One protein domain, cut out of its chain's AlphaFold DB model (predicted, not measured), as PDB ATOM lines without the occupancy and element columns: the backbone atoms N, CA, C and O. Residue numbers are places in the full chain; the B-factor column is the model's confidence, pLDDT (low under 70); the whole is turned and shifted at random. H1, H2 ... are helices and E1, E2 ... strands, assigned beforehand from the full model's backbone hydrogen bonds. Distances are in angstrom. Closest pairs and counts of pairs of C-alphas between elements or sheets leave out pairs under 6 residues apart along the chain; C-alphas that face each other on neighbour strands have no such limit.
ATOM      1  N   LYS A  83      12.348  32.472  90.783       41.53
ATOM      2  CA  LYS A  83      13.068  31.693  91.786       41.53
ATOM      3  C   LYS A  83      13.294  32.579  92.996       41.53
ATOM      4  O   LYS A  83      14.144  33.468  92.950       41.53
ATOM      5  N   ILE A  84      12.531  32.352  94.057       44.78
ATOM      6  CA  ILE A  84      12.782  33.016  95.331       44.78
ATOM      7  C   ILE A  84      13.898  32.234  96.030       44.78
ATOM      8  O   ILE A  84      13.711  31.081  96.422       44.78
ATOM      9  N   ASN A  85      15.068  32.866  96.156       50.34
ATOM     10  CA  ASN A  85      16.168  32.387  96.990       50.34
ATOM     11  C   ASN A  85      15.895  32.786  98.442       50.34
ATOM     12  O   ASN A  85      16.461  33.753  98.944       50.34
ATOM     13  N   MET A  86      14.937  32.102  99.061       55.53
ATOM     14  CA  MET A  86      14.593  32.305 100.459       55.53
ATOM     15  C   MET A  86      14.854  31.007 101.209       55.53
ATOM     16  O   MET A  86      14.415  29.951 100.741       55.53
ATOM     17  N   PRO A  87      15.559  31.074 102.342       62.81
ATOM     18  CA  PRO A  87      15.747  29.911 103.175       62.81
ATOM     19  C   PRO A  87      14.418  29.543 103.857       62.81
ATOM     20  O   PRO A  87      13.656  30.408 104.306       62.81
ATOM     21  N   VAL A  88      14.099  28.252 103.836       69.06
ATOM     22  CA  VAL A  88      12.827  27.687 104.299       69.06
ATOM     23  C   VAL A  88      13.106  26.858 105.541       69.06
ATOM     24  O   VAL A  88      13.934  25.958 105.489       69.06
ATOM     25  N   GLU A  89      12.362  27.121 106.608       78.62
ATOM     26  CA  GLU A  89      12.429  26.355 107.855       78.62
ATOM     27  C   GLU A  89      11.501  25.147 107.826       78.62
ATOM     28  O   GLU A  89      11.882  24.062 108.245       78.62
ATOM     29  N   LYS A  90      10.268  25.319 107.324       84.31
ATOM     30  CA  LYS A  90       9.242  24.267 107.375       84.31
ATOM     31  C   LYS A  90       8.420  24.164 106.102       84.31
ATOM     32  O   LYS A  90       8.112  25.170 105.462       84.31
ATOM     33  N   LEU A  91       7.998  22.946 105.782       85.19
ATOM     34  CA  LEU A  91       7.005  22.630 104.761       85.19
ATOM     35  C   LEU A  91       5.770  22.019 105.424       85.19
ATOM     36  O   LEU A  91       5.864  21.000 106.097       85.19
ATOM     37  N   PHE A  92       4.605  22.594 105.143       86.44
ATOM     38  CA  PHE A  92       3.312  22.034 105.509       86.44
ATOM     39  C   PHE A  92       2.562  21.586 104.259       86.44
ATOM     40  O   PHE A  92       2.431  22.350 103.298       86.44
ATOM     41  N   VAL A  93       2.026  20.368 104.280       86.38
ATOM     42  CA  VAL A  93       1.184  19.826 103.208       86.38
ATOM     43  C   VAL A  93      -0.032  19.139 103.800       86.38
ATOM     44  O   VAL A  93       0.071  18.282 104.665       86.38
ATOM     45  N   SER A  94      -1.197  19.480 103.278       86.88
ATOM     46  CA  SER A  94      -2.465  18.837 103.558       86.88
ATOM     47  C   SER A  94      -3.011  18.183 102.297       86.88
ATOM     48  O   SER A  94      -2.946  18.745 101.206       86.88
ATOM     49  N   ARG A  95      -3.616  17.005 102.444       83.50
ATOM     50  CA  ARG A  95      -4.400  16.374 101.370       83.50
ATOM     51  C   ARG A  95      -5.768  17.024 101.159       83.50
ATOM     52  O   ARG A  95      -6.365  16.834 100.105       83.50
ATOM     53  N   TYR A  96      -6.249  17.752 102.163       84.06
ATOM     54  CA  TYR A  96      -7.596  18.312 102.237       84.06
ATOM     55  C   TYR A  96      -7.561  19.822 102.488       84.06
ATOM     56  O   TYR A  96      -6.603  20.339 103.069       84.06
ATOM     57  N   ASP A  97      -8.590  20.544 102.065       78.56
ATOM     58  CA  ASP A  97      -8.566  22.006 102.028       78.56
ATOM     59  C   ASP A  97      -8.404  22.619 103.431       78.56
ATOM     60  O   ASP A  97      -7.626  23.547 103.621       78.56
ATOM     61  N   LEU A  98      -9.048  22.065 104.456       85.00
ATOM     62  CA  LEU A  98      -9.068  22.626 105.814       85.00
ATOM     63  C   LEU A  98      -7.910  22.163 106.697       85.00
ATOM     64  O   LEU A  98      -7.865  22.480 107.883       85.00
ATOM     65  N   GLY A  99      -6.964  21.414 106.144       86.62
ATOM     66  CA  GLY A  99      -5.900  20.819 106.939       86.62
ATOM     67  C   GLY A  99      -4.908  21.811 107.531       86.62
ATOM     68  O   GLY A  99      -4.549  21.722 108.703       86.62
ATOM     69  N   LEU A 100      -4.492  22.806 106.747       83.81
ATOM     70  CA  LEU A 100      -3.630  23.867 107.279       83.81
ATOM     71  C   LEU A 100      -4.393  24.770 108.254       83.81
ATOM     72  O   LEU A 100      -3.806  25.294 109.198       83.81
ATOM     73  N   PHE A 101      -5.708  24.899 108.059       85.31
ATOM     74  CA  PHE A 101      -6.590  25.572 109.004       85.31
ATOM     75  C   PHE A 101      -6.658  24.834 110.347       85.31
ATOM     76  O   PHE A 101      -6.498  25.462 111.387       85.31
ATOM     77  N   SER A 102      -6.756  23.501 110.355       86.69
ATOM     78  CA  SER A 102      -6.727  22.733 111.609       86.69
ATOM     79  C   SER A 102      -5.419  22.828 112.401       86.69
ATOM     80  O   SER A 102      -5.413  22.429 113.554       86.69
ATOM     81  N   LEU A 103      -4.338  23.354 111.814       84.94
ATOM     82  CA  LEU A 103      -3.046  23.561 112.487       84.94
ATOM     83  C   LEU A 103      -2.772  25.032 112.836       84.94
ATOM     84  O   LEU A 103      -1.640  25.400 113.158       84.94
ATOM     85  N   GLY A 104      -3.754  25.923 112.666       79.62
ATOM     86  CA  GLY A 104      -3.535  27.360 112.845       79.62
ATOM     87  C   GLY A 104      -2.618  27.985 111.789       79.62
ATOM     88  O   GLY A 104      -2.248  29.150 111.904       79.62
ATOM     89  N   LYS A 105      -2.246  27.244 110.736       76.19
ATOM     90  CA  LYS A 105      -1.354  27.698 109.651       76.19
ATOM     91  C   LYS A 105      -2.122  28.300 108.479       76.19
ATOM     92  O   LYS A 105      -1.607  28.410 107.366       76.19
ATOM     93  N   PHE A 106      -3.373  28.680 108.717       64.69
ATOM     94  CA  PHE A 106      -4.208  29.306 107.713       64.69
ATOM     95  C   PHE A 106      -3.674  30.694 107.355       64.69
ATOM     96  O   PHE A 106      -3.667  31.613 108.171       64.69
ATOM     97  N   PHE A 107      -3.248  30.822 106.102       55.91
ATOM     98  CA  PHE A 107      -2.559  31.989 105.558       55.91
ATOM     99  C   PHE A 107      -3.402  33.274 105.570       55.91
ATOM    100  O   PHE A 107      -2.850  34.367 105.499       55.91
ATOM    101  N   ASP A 108      -4.726  33.167 105.707       52.88
ATOM    102  CA  ASP A 108      -5.614  34.289 105.427       52.88
ATOM    103  C   ASP A 108      -6.305  34.899 106.649       52.88
ATOM    104  O   ASP A 108      -7.209  35.698 106.473       52.88
ATOM    105  N   ILE A 109      -5.911  34.624 107.898       44.88
ATOM    106  CA  ILE A 109      -6.623  35.236 109.044       44.88
ATOM    107  C   ILE A 109      -6.482  36.761 109.120       44.88
ATOM    108  O   ILE A 109      -7.452  37.462 109.415       44.88
ATOM    109  N   ASN A 110      -5.318  37.299 108.752       39.78
ATOM    110  CA  ASN A 110      -5.122  38.750 108.679       39.78
ATOM    111  C   ASN A 110      -5.948  39.413 107.563       39.78
ATOM    112  O   ASN A 110      -6.202  40.612 107.636       39.78
ATOM    113  N   THR A 111      -6.423  38.651 106.579       43.69
ATOM    114  CA  THR A 111      -7.288  39.101 105.478       43.69
ATOM    115  C   THR A 111      -8.769  38.802 105.761       43.69
ATOM    116  O   THR A 111      -9.639  39.602 105.408       43.69
ATOM    117  N   VAL A 112      -9.066  37.707 106.473       40.47
ATOM    118  CA  VAL A 112     -10.395  37.286 106.956       40.47
ATOM    119  C   VAL A 112     -11.026  38.355 107.845       40.47
ATOM    120  O   VAL A 112     -12.230  38.578 107.728       40.47
ATOM    121  N   PHE A 113     -10.230  39.066 108.654       40.75
ATOM    122  CA  PHE A 113     -10.717  40.146 109.522       40.75
ATOM    123  C   PHE A 113     -10.448  41.575 109.006       40.75
ATOM    124  O   PHE A 113     -11.021  42.519 109.551       40.75
ATOM    125  N   LYS A 114      -9.610  41.779 107.971       37.88
ATOM    126  CA  LYS A 114      -9.277  43.132 107.451       37.88
ATOM    127  C   LYS A 114      -9.853  43.478 106.081       37.88
ATOM    128  O   LYS A 114      -9.903  44.663 105.748       37.88
ATOM    129  N   LEU A 115     -10.336  42.519 105.294       41.31
ATOM    130  CA  LEU A 115     -11.119  42.844 104.103       41.31
ATOM    131  C   LEU A 115     -12.587  42.959 104.500       41.31
ATOM    132  O   LEU A 115     -13.281  41.951 104.599       41.31
ATOM    133  N   LYS A 116     -13.060  44.196 104.708       44.09
ATOM    134  CA  LYS A 116     -14.499  44.497 104.709       44.09
ATOM    135  C   LYS A 116     -15.120  43.787 103.502       44.09
ATOM    136  O   LYS A 116     -14.742  44.102 102.371       44.09
ATOM    137  N   SER A 117     -16.028  42.832 103.714       46.19
ATOM    138  CA  SER A 117     -16.811  42.312 102.593       46.19
ATOM    139  C   SER A 117     -17.677  43.468 102.090       46.19
ATOM    140  O   SER A 117     -18.551  43.970 102.792       46.19
ATOM    141  N   ASN A 118     -17.360  43.983 100.903       48.34
ATOM    142  CA  ASN A 118     -18.174  45.023 100.264       48.34
ATOM    143  C   ASN A 118     -19.477  44.435  99.698       48.34
ATOM    144  O   ASN A 118     -20.434  45.159  99.443       48.34
ATOM    145  N   SER A 119     -19.507  43.119  99.510       53.72
ATOM    146  CA  SER A 119     -20.658  42.295  99.176       53.72
ATOM    147  C   SER A 119     -21.364  41.908 100.478       53.72
ATOM    148  O   SER A 119     -20.775  41.303 101.375       53.72
ATOM    149  N   GLY A 120     -22.645  42.241 100.614       61.03
ATOM    150  CA  GLY A 120     -23.494  41.745 101.703       61.03
ATOM    151  C   GLY A 120     -23.850  40.258 101.564       61.03
ATOM    152  O   GLY A 120     -24.933  39.869 102.001       61.03
ATOM    153  N   ASP A 121     -22.971  39.457 100.950       67.94
ATOM    154  CA  ASP A 121     -23.197  38.082 100.501       67.94
ATOM    155  C   ASP A 121     -22.287  37.085 101.229       67.94
ATOM    156  O   ASP A 121     -21.236  37.431 101.770       67.94
ATOM    157  N   LEU A 122     -22.713  35.821 101.250       73.50
ATOM    158  CA  LEU A 122     -21.959  34.701 101.805       73.50
ATOM    159  C   LEU A 122     -20.888  34.216 100.814       73.50
ATOM    160  O   LEU A 122     -21.212  33.732  99.729       73.50
ATOM    161  N   GLU A 123     -19.618  34.282 101.206       75.00
ATOM    162  CA  GLU A 123     -18.481  33.977 100.329       75.00
ATOM    163  C   GLU A 123     -17.769  32.686 100.759       75.00
ATOM    164  O   GLU A 123     -17.513  32.510 101.949       75.00
ATOM    165  N   PRO A 124     -17.434  31.758  99.844       77.56
ATOM    166  CA  PRO A 124     -16.617  30.598 100.190       77.56
ATOM    167  C   PRO A 124     -15.191  31.031 100.553       77.56
ATOM    168  O   PRO A 124     -14.598  31.868  99.875       77.56
ATOM    169  N   VAL A 125     -14.627  30.429 101.601       76.25
ATOM    170  CA  VAL A 125     -13.218  30.624 101.962       76.25
ATOM    171  C   VAL A 125     -12.385  29.588 101.219       76.25
ATOM    172  O   VAL A 125     -12.570  28.384 101.397       76.25
ATOM    173  N   TYR A 126     -11.476  30.059 100.367       68.00
ATOM    174  CA  TYR A 126     -10.543  29.198  99.649       68.00
ATOM    175  C   TYR A 126      -9.322  28.926 100.517       68.00
ATOM    176  O   TYR A 126      -8.611  29.855 100.901       68.00
ATOM    177  N   ASN A 127      -9.069  27.651 100.805       69.00
ATOM    178  CA  ASN A 127      -7.916  27.243 101.591       69.00
ATOM    179  C   ASN A 127      -6.766  26.766 100.709       69.00
ATOM    180  O   ASN A 127      -6.957  26.244  99.611       69.00
ATOM    181  N   ILE A 128      -5.555  26.945 101.221       68.06
ATOM    182  CA  ILE A 128      -4.342  26.413 100.615       68.06
ATOM    183  C   ILE A 128      -4.031  25.048 101.225       68.06
ATOM    184  O   ILE A 128      -4.137  24.850 102.432       68.06
ATOM    185  N   THR A 129      -3.612  24.109 100.385       71.31
ATOM    186  CA  THR A 129      -3.261  22.748 100.812       71.31
ATOM    187  C   THR A 129      -1.766  22.567 101.025       71.31
ATOM    188  O   THR A 129      -1.337  21.518 101.481       71.31
ATOM    189  N   SER A 130      -0.934  23.565 100.721       73.69
ATOM    190  CA  SER A 130       0.479  23.530 101.098       73.69
ATOM    191  C   SER A 130       1.073  24.920 101.279       73.69
ATOM    192  O   SER A 130       0.689  25.872 100.589       73.69
ATOM    193  N   ALA A 131       2.006  25.019 102.224       75.50
ATOM    194  CA  ALA A 131       2.665  26.256 102.603       75.50
ATOM    195  C   ALA A 131       4.119  26.017 103.035       75.50
ATOM    196  O   ALA A 131       4.444  24.967 103.586       75.50
ATOM    197  N   LEU A 132       4.975  27.010 102.813       74.25
ATOM    198  CA  LEU A 132       6.358  27.049 103.295       74.25
ATOM    199  C   LEU A 132       6.500  28.146 104.351       74.25
ATOM    200  O   LEU A 132       5.942  29.225 104.174       74.25
ATOM    201  N   ILE A 133       7.251  27.903 105.421       72.19
ATOM    202  CA  ILE A 133       7.586  28.923 106.427       72.19
ATOM    203  C   ILE A 133       9.039  29.349 106.222       72.19
ATOM    204  O   ILE A 133       9.918  28.494 106.116       72.19
ATOM    205  N   SER A 134       9.294  30.656 106.130       66.75
ATOM    206  CA  SER A 134      10.663  31.187 106.083       66.75
ATOM    207  C   SER A 134      11.383  31.018 107.420       66.75
ATOM    208  O   SER A 134      10.742  31.113 108.458       66.75
ATOM    209  N   GLU A 135      12.715  30.914 107.409       63.47
ATOM    210  CA  GLU A 135      13.549  30.874 108.635       63.47
ATOM    211  C   GLU A 135      13.333  32.046 109.599       63.47
ATOM    212  O   GLU A 135      13.512  31.909 110.806       63.47
ATOM    213  N   SER A 136      12.899  33.208 109.105       58.84
ATOM    214  CA  SER A 136      12.549  34.327 109.985       58.84
ATOM    215  C   SER A 136      11.255  34.108 110.779       58.84
ATOM    216  O   SER A 136      10.926  34.950 111.605       58.84
ATOM    217  N   LYS A 137      10.481  33.041 110.518       61.91
ATOM    218  CA  LYS A 137       9.136  32.755 111.076       61.91
ATOM    219  C   LYS A 137       8.068  33.818 110.813       61.91
ATOM    220  O   LYS A 137       6.909  33.632 111.172       61.91
ATOM    221  N   GLU A 138       8.435  34.915 110.162       56.72
ATOM    222  CA  GLU A 138       7.559  36.057 109.916       56.72
ATOM    223  C   GLU A 138       6.644  35.850 108.708       56.72
ATOM    224  O   GLU A 138       5.578  36.458 108.641       56.72
ATOM    225  N   ASN A 139       7.034  34.990 107.760       60.94
ATOM    226  CA  ASN A 139       6.311  34.826 106.507       60.94
ATOM    227  C   ASN A 139       6.001  33.351 106.218       60.94
ATOM    228  O   ASN A 139       6.883  32.494 106.141       60.94
ATOM    229  N   ILE A 140       4.716  33.073 106.016       66.75
ATOM    230  CA  ILE A 140       4.205  31.811 105.479       66.75
ATOM    231  C   ILE A 140       3.926  32.049 103.995       66.75
ATOM    232  O   ILE A 140       3.390  33.090 103.640       66.75
ATOM    233  N   TYR A 141       4.263  31.119 103.110       65.06
ATOM    234  CA  TYR A 141       4.088  31.285 101.672       65.06
ATOM    235  C   TYR A 141       3.235  30.158 101.093       65.06
ATOM    236  O   TYR A 141       3.637  28.997 101.176       65.06
ATOM    237  N   PRO A 142       2.080  30.460 100.475       63.66
ATOM    238  CA  PRO A 142       1.277  29.448  99.806       63.66
ATOM    239  C   PRO A 142       1.962  28.958  98.525       63.66
ATOM    240  O   PRO A 142       2.294  29.755  97.645       63.66
ATOM    241  N   ASN A 143       2.073  27.639  98.348       57.69
ATOM    242  CA  ASN A 143       2.672  27.060  97.134       57.69
ATOM    243  C   ASN A 143       1.817  27.273  95.865       57.69
ATOM    244  O   ASN A 143       2.306  27.102  94.753       57.69
ATOM    245  N   PHE A 144       0.555  27.710  95.995       49.00
ATOM    246  CA  PHE A 144      -0.322  28.044  94.861       49.00
ATOM    247  C   PHE A 144      -0.006  29.368  94.163       49.00
ATOM    248  O   PHE A 144      -0.682  29.713  93.188       49.00
ATOM    249  N   ALA A 145       1.011  30.113  94.594       46.03
ATOM    250  CA  ALA A 145       1.553  31.168  93.757       46.03
ATOM    251  C   ALA A 145       2.196  30.509  92.522       46.03
ATOM    252  O   ALA A 145       3.394  30.263  92.496       46.03
ATOM    253  N   LYS A 146       1.384  30.218  91.490       37.31
ATOM    254  CA  LYS A 146       1.696  29.481  90.240       37.31
ATOM    255  C   LYS A 146       2.931  29.984  89.468       37.31
ATOM    256  O   LYS A 146       3.314  29.390  88.466       37.31
ATOM    257  N   ASN A 147       3.545  31.068  89.937       38.41
ATOM    258  CA  ASN A 147       4.699  31.751  89.376       38.41
ATOM    259  C   ASN A 147       5.841  31.943  90.400       38.41
ATOM    260  O   ASN A 147       6.731  32.750  90.155       38.41
ATOM    261  N   LEU A 148       5.845  31.242  91.536       41.62
ATOM    262  CA  LEU A 148       6.942  31.253  92.504       41.62
ATOM    263  C   LEU A 148       7.490  29.833  92.625       41.62
ATOM    264  O   LEU A 148       6.865  28.958  93.214       41.62
ATOM    265  N   SER A 149       8.653  29.591  92.024       41.56
ATOM    266  CA  SER A 149       9.410  28.373  92.291       41.56
ATOM    267  C   SER A 149      10.314  28.670  93.480       41.56
ATOM    268  O   SER A 149      11.349  29.320  93.350       41.56
ATOM    269  N   PHE A 150       9.908  28.245  94.674       45.50
ATOM    270  CA  PHE A 150      10.820  28.242  95.817       45.50
ATOM    271  C   PHE A 150      12.021  27.358  95.465       45.50
ATOM    272  O   PHE A 150      11.858  26.348  94.772       45.50
ATOM    273  N   LEU A 151      13.234  27.728  95.892       39.16
ATOM    274  CA  LEU A 151      14.445  26.953  95.578       39.16
ATOM    275  C   LEU A 151      14.355  25.482  95.979       39.16
ATOM    276  O   LEU A 151      15.044  24.641  95.400       39.16
ATOM    277  N   THR A 152      13.487  25.176  96.932       45.97
ATOM    278  CA  THR A 152      13.244  23.821  97.380       45.97
ATOM    279  C   THR A 152      12.597  22.964  96.277       45.97
ATOM    280  O   THR A 152      12.988  21.813  96.085       45.97
ATOM    281  N   GLY A 153      11.708  23.527  95.449       50.72
ATOM    282  CA  GLY A 153      11.181  22.892  94.234       50.72
ATOM    283  C   GLY A 153       9.918  22.033  94.393       50.72
ATOM    284  O   GLY A 153       9.558  21.352  93.434       50.72
ATOM    285  N   TYR A 154       9.241  22.055  95.549       63.41
ATOM    286  CA  TYR A 154       7.911  21.445  95.705       63.41
ATOM    287  C   TYR A 154       6.821  22.449  95.318       63.41
ATOM    288  O   TYR A 154       6.714  23.514  95.917       63.41
ATOM    289  N   ASP A 155       6.014  22.108  94.314       59.00
ATOM    290  CA  ASP A 155       4.999  22.973  93.697       59.00
ATOM    291  C   ASP A 155       3.556  22.643  94.122       59.00
ATOM    292  O   ASP A 155       2.601  23.179  93.562       59.00
ATOM    293  N   GLY A 156       3.387  21.765  95.115       62.69
ATOM    294  CA  GLY A 156       2.098  21.153  95.430       62.69
ATOM    295  C   GLY A 156       1.813  19.992  94.472       62.69
ATOM    296  O   GLY A 156       1.486  20.169  93.300       62.69
ATOM    297  N   GLY A 157       1.943  18.763  94.971       66.19
ATOM    298  CA  GLY A 157       1.870  17.551  94.153       66.19
ATOM    299  C   GLY A 157       1.373  16.334  94.927       66.19
ATOM    300  O   GLY A 157       1.112  16.407  96.123       66.19
ATOM    301  N   SER A 158       1.237  15.195  94.238       79.31
ATOM    302  CA  SER A 158       0.743  13.949  94.842       79.31
ATOM    303  C   SER A 158       1.610  13.475  96.023       79.31
ATOM    304  O   SER A 158       2.793  13.816  96.077       79.31
ATOM    305  N   PRO A 159       1.085  12.618  96.923       84.12
ATOM    306  CA  PRO A 159       1.849  12.107  98.066       84.12
ATOM    307  C   PRO A 159       3.191  11.458  97.680       84.12
ATOM    308  O   PRO A 159       4.189  11.656  98.358       84.12
ATOM    309  N   ARG A 160       3.266  10.779  96.524       85.06
ATOM    310  CA  ARG A 160       4.538  10.252  95.988       85.06
ATOM    311  C   ARG A 160       5.555  11.353  95.686       85.06
ATOM    312  O   ARG A 160       6.713  11.209  96.040       85.06
ATOM    313  N   ARG A 161       5.124  12.464  95.076       83.06
ATOM    314  CA  ARG A 161       6.015  13.605  94.802       83.06
ATOM    315  C   ARG A 161       6.484  14.281  96.084       83.06
ATOM    316  O   ARG A 161       7.606  14.766  96.116       83.06
ATOM    317  N   LEU A 162       5.630  14.327  97.109       86.62
ATOM    318  CA  LEU A 162       6.030  14.814  98.427       86.62
ATOM    319  C   LEU A 162       7.106  13.906  99.032       86.62
ATOM    320  O   LEU A 162       8.116  14.414  99.496       86.62
ATOM    321  N   ALA A 163       6.935  12.584  98.950       88.62
ATOM    322  CA  ALA A 163       7.938  11.633  99.422       88.62
ATOM    323  C   ALA A 163       9.275  11.791  98.680       88.62
ATOM    324  O   ALA A 163      10.308  11.929  99.326       88.62
ATOM    325  N   ASP A 164       9.247  11.869  97.341       81.62
ATOM    326  CA  ASP A 164      10.450  12.071  96.510       81.62
ATOM    327  C   ASP A 164      11.161  13.385  96.853       81.62
ATOM    328  O   ASP A 164      12.387  13.486  96.814       81.62
ATOM    329  N   TYR A 165      10.378  14.412  97.172       83.25
ATOM    330  CA  TYR A 165      10.900  15.699  97.577       83.25
ATOM    331  C   TYR A 165      11.558  15.637  98.958       83.25
ATOM    332  O   TYR A 165      12.685  16.101  99.091       83.25
ATOM    333  N   ILE A 166      10.897  15.063  99.967       86.25
ATOM    334  CA  ILE A 166      11.458  14.983 101.323       86.25
ATOM    335  C   ILE A 166      12.704  14.098 101.326       86.25
ATOM    336  O   ILE A 166      13.725  14.503 101.867       86.25
ATOM    337  N   GLU A 167      12.686  12.959 100.633       86.50
ATOM    338  CA  GLU A 167      13.845  12.061 100.499       86.50
ATOM    339  C   GLU A 167      15.077  12.782  99.931       86.50
ATOM    340  O   GLU A 167      16.206  12.508 100.319       86.50
ATOM    341  N   LYS A 168      14.874  13.749  99.030       80.69
ATOM    342  CA  LYS A 168      15.967  14.536  98.454       80.69
ATOM    343  C   LYS A 168      16.625  15.492  99.463       80.69
ATOM    344  O   LYS A 168      17.784  15.854  99.262       80.69
ATOM    345  N   TYR A 169      15.891  15.946 100.479       81.06
ATOM    346  CA  TYR A 169      16.314  17.006 101.404       81.06
ATOM    347  C   TYR A 169      16.379  16.561 102.872       81.06
ATOM    348  O   TYR A 169      16.529  17.423 103.734       81.06
ATOM    349  N   SER A 170      16.268  15.260 103.147       83.44
ATOM    350  CA  SER A 170      16.275  14.672 104.493       83.44
ATOM    351  C   SER A 170      17.274  13.520 104.592       83.44
ATOM    352  O   SER A 170      17.662  12.943 103.574       83.44
ATOM    353  N   ASN A 171      17.669  13.148 105.813       85.38
ATOM    354  CA  ASN A 171      18.358  11.879 106.085       85.38
ATOM    355  C   ASN A 171      17.382  10.758 106.489       85.38
ATOM    356  O   ASN A 171      17.809   9.650 106.827       85.38
ATOM    357  N   ILE A 172      16.075  11.034 106.469       87.19
ATOM    358  CA  ILE A 172      15.025  10.080 106.821       87.19
ATOM    359  C   ILE A 172      14.951   8.992 105.744       87.19
ATOM    360  O   ILE A 172      15.028   9.257 104.543       87.19
ATOM    361  N   SER A 173      14.785   7.735 106.163       91.69
ATOM    362  CA  SER A 173      14.673   6.634 105.211       91.69
ATOM    363  C   SER A 173      13.415   6.777 104.349       91.69
ATOM    364  O   SER A 173      12.345   7.166 104.828       91.69
ATOM    365  N   ARG A 174      13.503   6.387 103.072       91.94
ATOM    366  CA  ARG A 174      12.348   6.395 102.164       91.94
ATOM    367  C   ARG A 174      11.149   5.634 102.731       91.94
ATOM    368  O   ARG A 174      10.015   6.072 102.573       91.94
ATOM    369  N   GLN A 175      11.400   4.510 103.400       95.12
ATOM    370  CA  GLN A 175      10.341   3.704 103.996       95.12
ATOM    371  C   GLN A 175       9.593   4.480 105.086       95.12
ATOM    372  O   GLN A 175       8.365   4.453 105.108       95.12
ATOM    373  N   ASP A 176      10.308   5.196 105.955       95.31
ATOM    374  CA  ASP A 176       9.698   5.977 107.036       95.31
ATOM    375  C   ASP A 176       8.936   7.189 106.487       95.31
ATOM    376  O   ASP A 176       7.805   7.452 106.903       95.31
ATOM    377  N   ILE A 177       9.500   7.858 105.475       93.44
ATOM    378  CA  ILE A 177       8.837   8.942 104.741       93.44
ATOM    379  C   ILE A 177       7.499   8.465 104.172       93.44
ATOM    380  O   ILE A 177       6.463   9.097 104.383       93.44
ATOM    381  N   GLU A 178       7.502   7.339 103.457       95.12
ATOM    382  CA  GLU A 178       6.293   6.781 102.854       95.12
ATOM    383  C   GLU A 178       5.284   6.327 103.910       95.12
ATOM    384  O   GLU A 178       4.092   6.607 103.766       95.12
ATOM    385  N   ASN A 179       5.744   5.692 104.990       95.69
ATOM    386  CA  ASN A 179       4.882   5.275 106.091       95.69
ATOM    387  C   ASN A 179       4.095   6.463 106.656       95.69
ATOM    388  O   ASN A 179       2.881   6.358 106.829       95.69
ATOM    389  N   ILE A 180       4.747   7.607 106.890       95.50
ATOM    390  CA  ILE A 180       4.089   8.809 107.419       95.50
ATOM    391  C   ILE A 180       3.210   9.460 106.347       95.50
ATOM    392  O   ILE A 180       2.010   9.644 106.553       95.50
ATOM    393  N   ILE A 181       3.769   9.757 105.171       92.62
ATOM    394  CA  ILE A 181       3.063  10.487 104.110       92.62
ATOM    395  C   ILE A 181       1.830   9.745 103.622       92.62
ATOM    396  O   ILE A 181       0.841  10.396 103.284       92.62
ATOM    397  N   PHE A 182       1.869   8.412 103.527       91.44
ATOM    398  CA  PHE A 182       0.732   7.642 103.033       91.44
ATOM    399  C   PHE A 182      -0.330   7.379 104.097       91.44
ATOM    400  O   PHE A 182      -1.505   7.308 103.729       91.44
ATOM    401  N   SER A 183       0.049   7.302 105.374       89.69
ATOM    402  CA  SER A 183      -0.893   7.053 106.471       89.69
ATOM    403  C   SER A 183      -1.543   8.314 107.034       89.69
ATOM    404  O   SER A 183      -2.613   8.215 107.629       89.69
ATOM    405  N   LYS A 184      -0.929   9.487 106.844       92.31
ATOM    406  CA  LYS A 184      -1.409  10.757 107.394       92.31
ATOM    407  C   LYS A 184      -1.915  11.709 106.320       92.31
ATOM    408  O   LYS A 184      -1.541  11.645 105.147       92.31
ATOM    409  N   ASN A 185      -2.803  12.603 106.750       88.25
ATOM    410  CA  ASN A 185      -3.508  13.532 105.871       88.25
ATOM    411  C   ASN A 185      -2.952  14.959 105.945       88.25
ATOM    412  O   ASN A 185      -3.210  15.750 105.034       88.25
ATOM    413  N   LEU A 186      -2.162  15.252 106.979       89.88
ATOM    414  CA  LEU A 186      -1.402  16.482 107.176       89.88
ATOM    415  C   LEU A 186       0.045  16.120 107.457       89.88
ATOM    416  O   LEU A 186       0.302  15.212 108.241       89.88
ATOM    417  N   ILE A 187       0.970  16.834 106.836       92.19
ATOM    418  CA  ILE A 187       2.401  16.580 106.906       92.19
ATOM    419  C   ILE A 187       3.098  17.894 107.239       92.19
ATOM    420  O   ILE A 187       2.869  18.898 106.563       92.19
ATOM    421  N   GLU A 188       3.950  17.864 108.255       91.69
ATOM    422  CA  GLU A 188       4.926  18.900 108.580       91.69
ATOM    423  C   GLU A 188       6.321  18.308 108.392       91.69
ATOM    424  O   GLU A 188       6.614  17.229 108.900       91.69
ATOM    425  N   TYR A 189       7.169  19.008 107.652       89.12
ATOM    426  CA  TYR A 189       8.587  18.697 107.555       89.12
ATOM    427  C   TYR A 189       9.402  19.906 107.988       89.12
ATOM    428  O   TYR A 189       9.227  20.995 107.431       89.12
ATOM    429  N   ASP A 190      10.270  19.699 108.967       86.81
ATOM    430  CA  ASP A 190      11.200  20.688 109.495       86.81
ATOM    431  C   ASP A 190      12.584  20.462 108.874       86.81
ATOM    432  O   ASP A 190      13.180  19.395 109.013       86.81
ATOM    433  N   PHE A 191      13.074  21.460 108.137       82.00
ATOM    434  CA  PHE A 191      14.353  21.375 107.434       82.00
ATOM    435  C   PHE A 191      15.554  21.524 108.377       82.00
ATOM    436  O   PHE A 191      16.638  21.063 108.026       82.00
ATOM    437  N   GLU A 192      15.390  22.179 109.532       81.12
ATOM    438  CA  GLU A 192      16.480  22.411 110.485       81.12
ATOM    439  C   GLU A 192      16.705  21.176 111.359       81.12
ATOM    440  O   GLU A 192      17.843  20.727 111.514       81.12
ATOM    441  N   SER A 193      15.626  20.605 111.904       84.19
ATOM    442  CA  SER A 193      15.707  19.405 112.743       84.19
ATOM    443  C   SER A 193      15.705  18.090 111.960       84.19
ATOM    444  O   SER A 193      15.941  17.046 112.569       84.19
ATOM    445  N   ASP A 194      15.479  18.127 110.640       84.88
ATOM    446  CA  ASP A 194      15.321  16.943 109.779       84.88
ATOM    447  C   ASP A 194      14.220  16.002 110.310       84.88
ATOM    448  O   ASP A 194      14.374  14.782 110.395       84.88
ATOM    449  N   GLU A 195      13.101  16.598 110.729       91.06
ATOM    450  CA  GLU A 195      11.982  15.902 111.360       91.06
ATOM    451  C   GLU A 195      10.744  15.922 110.461       91.06
ATOM    452  O   GLU A 195      10.313  16.965 109.964       91.06
ATOM    453  N   LEU A 196      10.139  14.746 110.270       92.56
ATOM    454  CA  LEU A 196       8.893  14.569 109.532       92.56
ATOM    455  C   LEU A 196       7.786  14.131 110.485       92.56
ATOM    456  O   LEU A 196       7.834  13.032 111.038       92.56
ATOM    457  N   ILE A 197       6.753  14.957 110.614       94.81
ATOM    458  CA  ILE A 197       5.605  14.694 111.478       94.81
ATOM    459  C   ILE A 197       4.346  14.613 110.621       94.81
ATOM    460  O   ILE A 197       4.116  15.423 109.721       94.81
ATOM    461  N   GLY A 198       3.511  13.614 110.897       92.69
ATOM    462  CA  GLY A 198       2.214  13.464 110.254       92.69
ATOM    463  C   GLY A 198       1.071  13.569 111.258       92.69
ATOM    464  O   GLY A 198       1.085  12.905 112.294       92.69
ATOM    465  N   TYR A 199       0.050  14.350 110.911       91.69
ATOM    466  CA  TYR A 199      -1.147  14.559 111.721       91.69
ATOM    467  C   TYR A 199      -2.396  14.048 111.006       91.69
ATOM    468  O   TYR A 199      -2.474  13.979 109.770       91.69
ATOM    469  N   ASP A 200      -3.403  13.719 111.806       89.62
ATOM    470  CA  ASP A 200      -4.748  13.474 111.306       89.62
ATOM    471  C   ASP A 200      -5.478  14.811 111.168       89.62
ATOM    472  O   ASP A 200      -5.398  15.673 112.041       89.62
TER     473      ASP A 200
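Overview. This is residues 83 to 200 of the 364 residues of an uncharacterized protein of Clostridium perfringens E str. JGS1987 (UniProt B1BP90). A twisted antiparallel sheet of five strands has the helical hairpin H2 and H3 at its E5 and E6 part, H3 over one face and H2 only grazing the sheet, while a thin loop arm, residues 113 to 124, sticks out far from this body. The little helix H1 stands just before the arm, and the short strand E4 lies off the sheet. The printed part has 118 residues with three named helices and six named strands, in the order E1 H1 E2 E3 E4 H2 H3 E5 E6; the sheet's order is E3, E2, E1, E5, E6. The class is mixed, helices and strands, with under half of the residues in named elements. The whole is compact, with a radius of gyration of the C-alphas of 15.2 A, yet elongated in outline, 52 by 31 by 23 A.

Arrangement. In the sheet, inner strand E1, residues 88 to 94, is antiparallel to E5, residues 186 to 190, at 170 degrees, with N 91 and O 189 2.8 A apart, within hydrogen-bond range. On the other side of E1 is E2, residues 130 to 134, antiparallel at 165 degrees, with N 131 and O 92 at 2.9 A. Edge strand E3, residues 140 to 142, forms a hairpin with E2, with N 141 and O 132 at 2.7 A. The other edge strand, E6, residues 195 to 199, forms a hairpin with E5, with N 197 and O 188 at 2.8 A. H3, residues 174 to 183, is on the sheet at a height of 9.6 A, only just over E6 alone, with 8 of its C-alphas on E6 and 2 on E5. It runs along the strands, at 8 degrees to E6 on the local plane; the closest C-alphas of H3 and E6, Ile 180 and Gly 198, are 5.8 A apart. H3 with the sheet makes two layers, a helix on one face. H2, residues 159 to 169, only grazes the sheet with its residues 159 to 166. H2 and H3 touch as a helical hairpin, opposite ways at 36 degrees, only just a steep tilt; their closest C-alphas, Ala 163 and Ile 177, are 6.0 A apart. E4, residues 148 to 150, pairs with no named strand, but residues 83 to 84 pair parallel with its residues 149 to 150. H1, residues 109 to 112, is not on the sheet and touches no helix. Every O i to N i+4 pair is within hydrogen-bond range in H2 and H3; H1 is too short for such a pair.

Along the chain. E1, 17.7 A long, begins at C-alpha 88 at (12.827, 27.687, 104.299). H2 is 15.6 A and H3 13.9 A long. E2, E5 and E6 measure 13.7, 13.5 and 13.2 A, and E6 ends at C-alpha 199 at (-1.147, 14.559, 111.721).

Size, cuts and confidence. The C-alphas farthest apart, of Gly 120 and Ser 173, are 52.0 A apart. The printed part has no cut. The links E1 to H1 and H1 to E2 are long, 14 and 17 residues. The mean pLDDT of the printed part is 72.2; residues 83 to 88, 106 to 121, 126 to 128 and 134 to 157 are under 70.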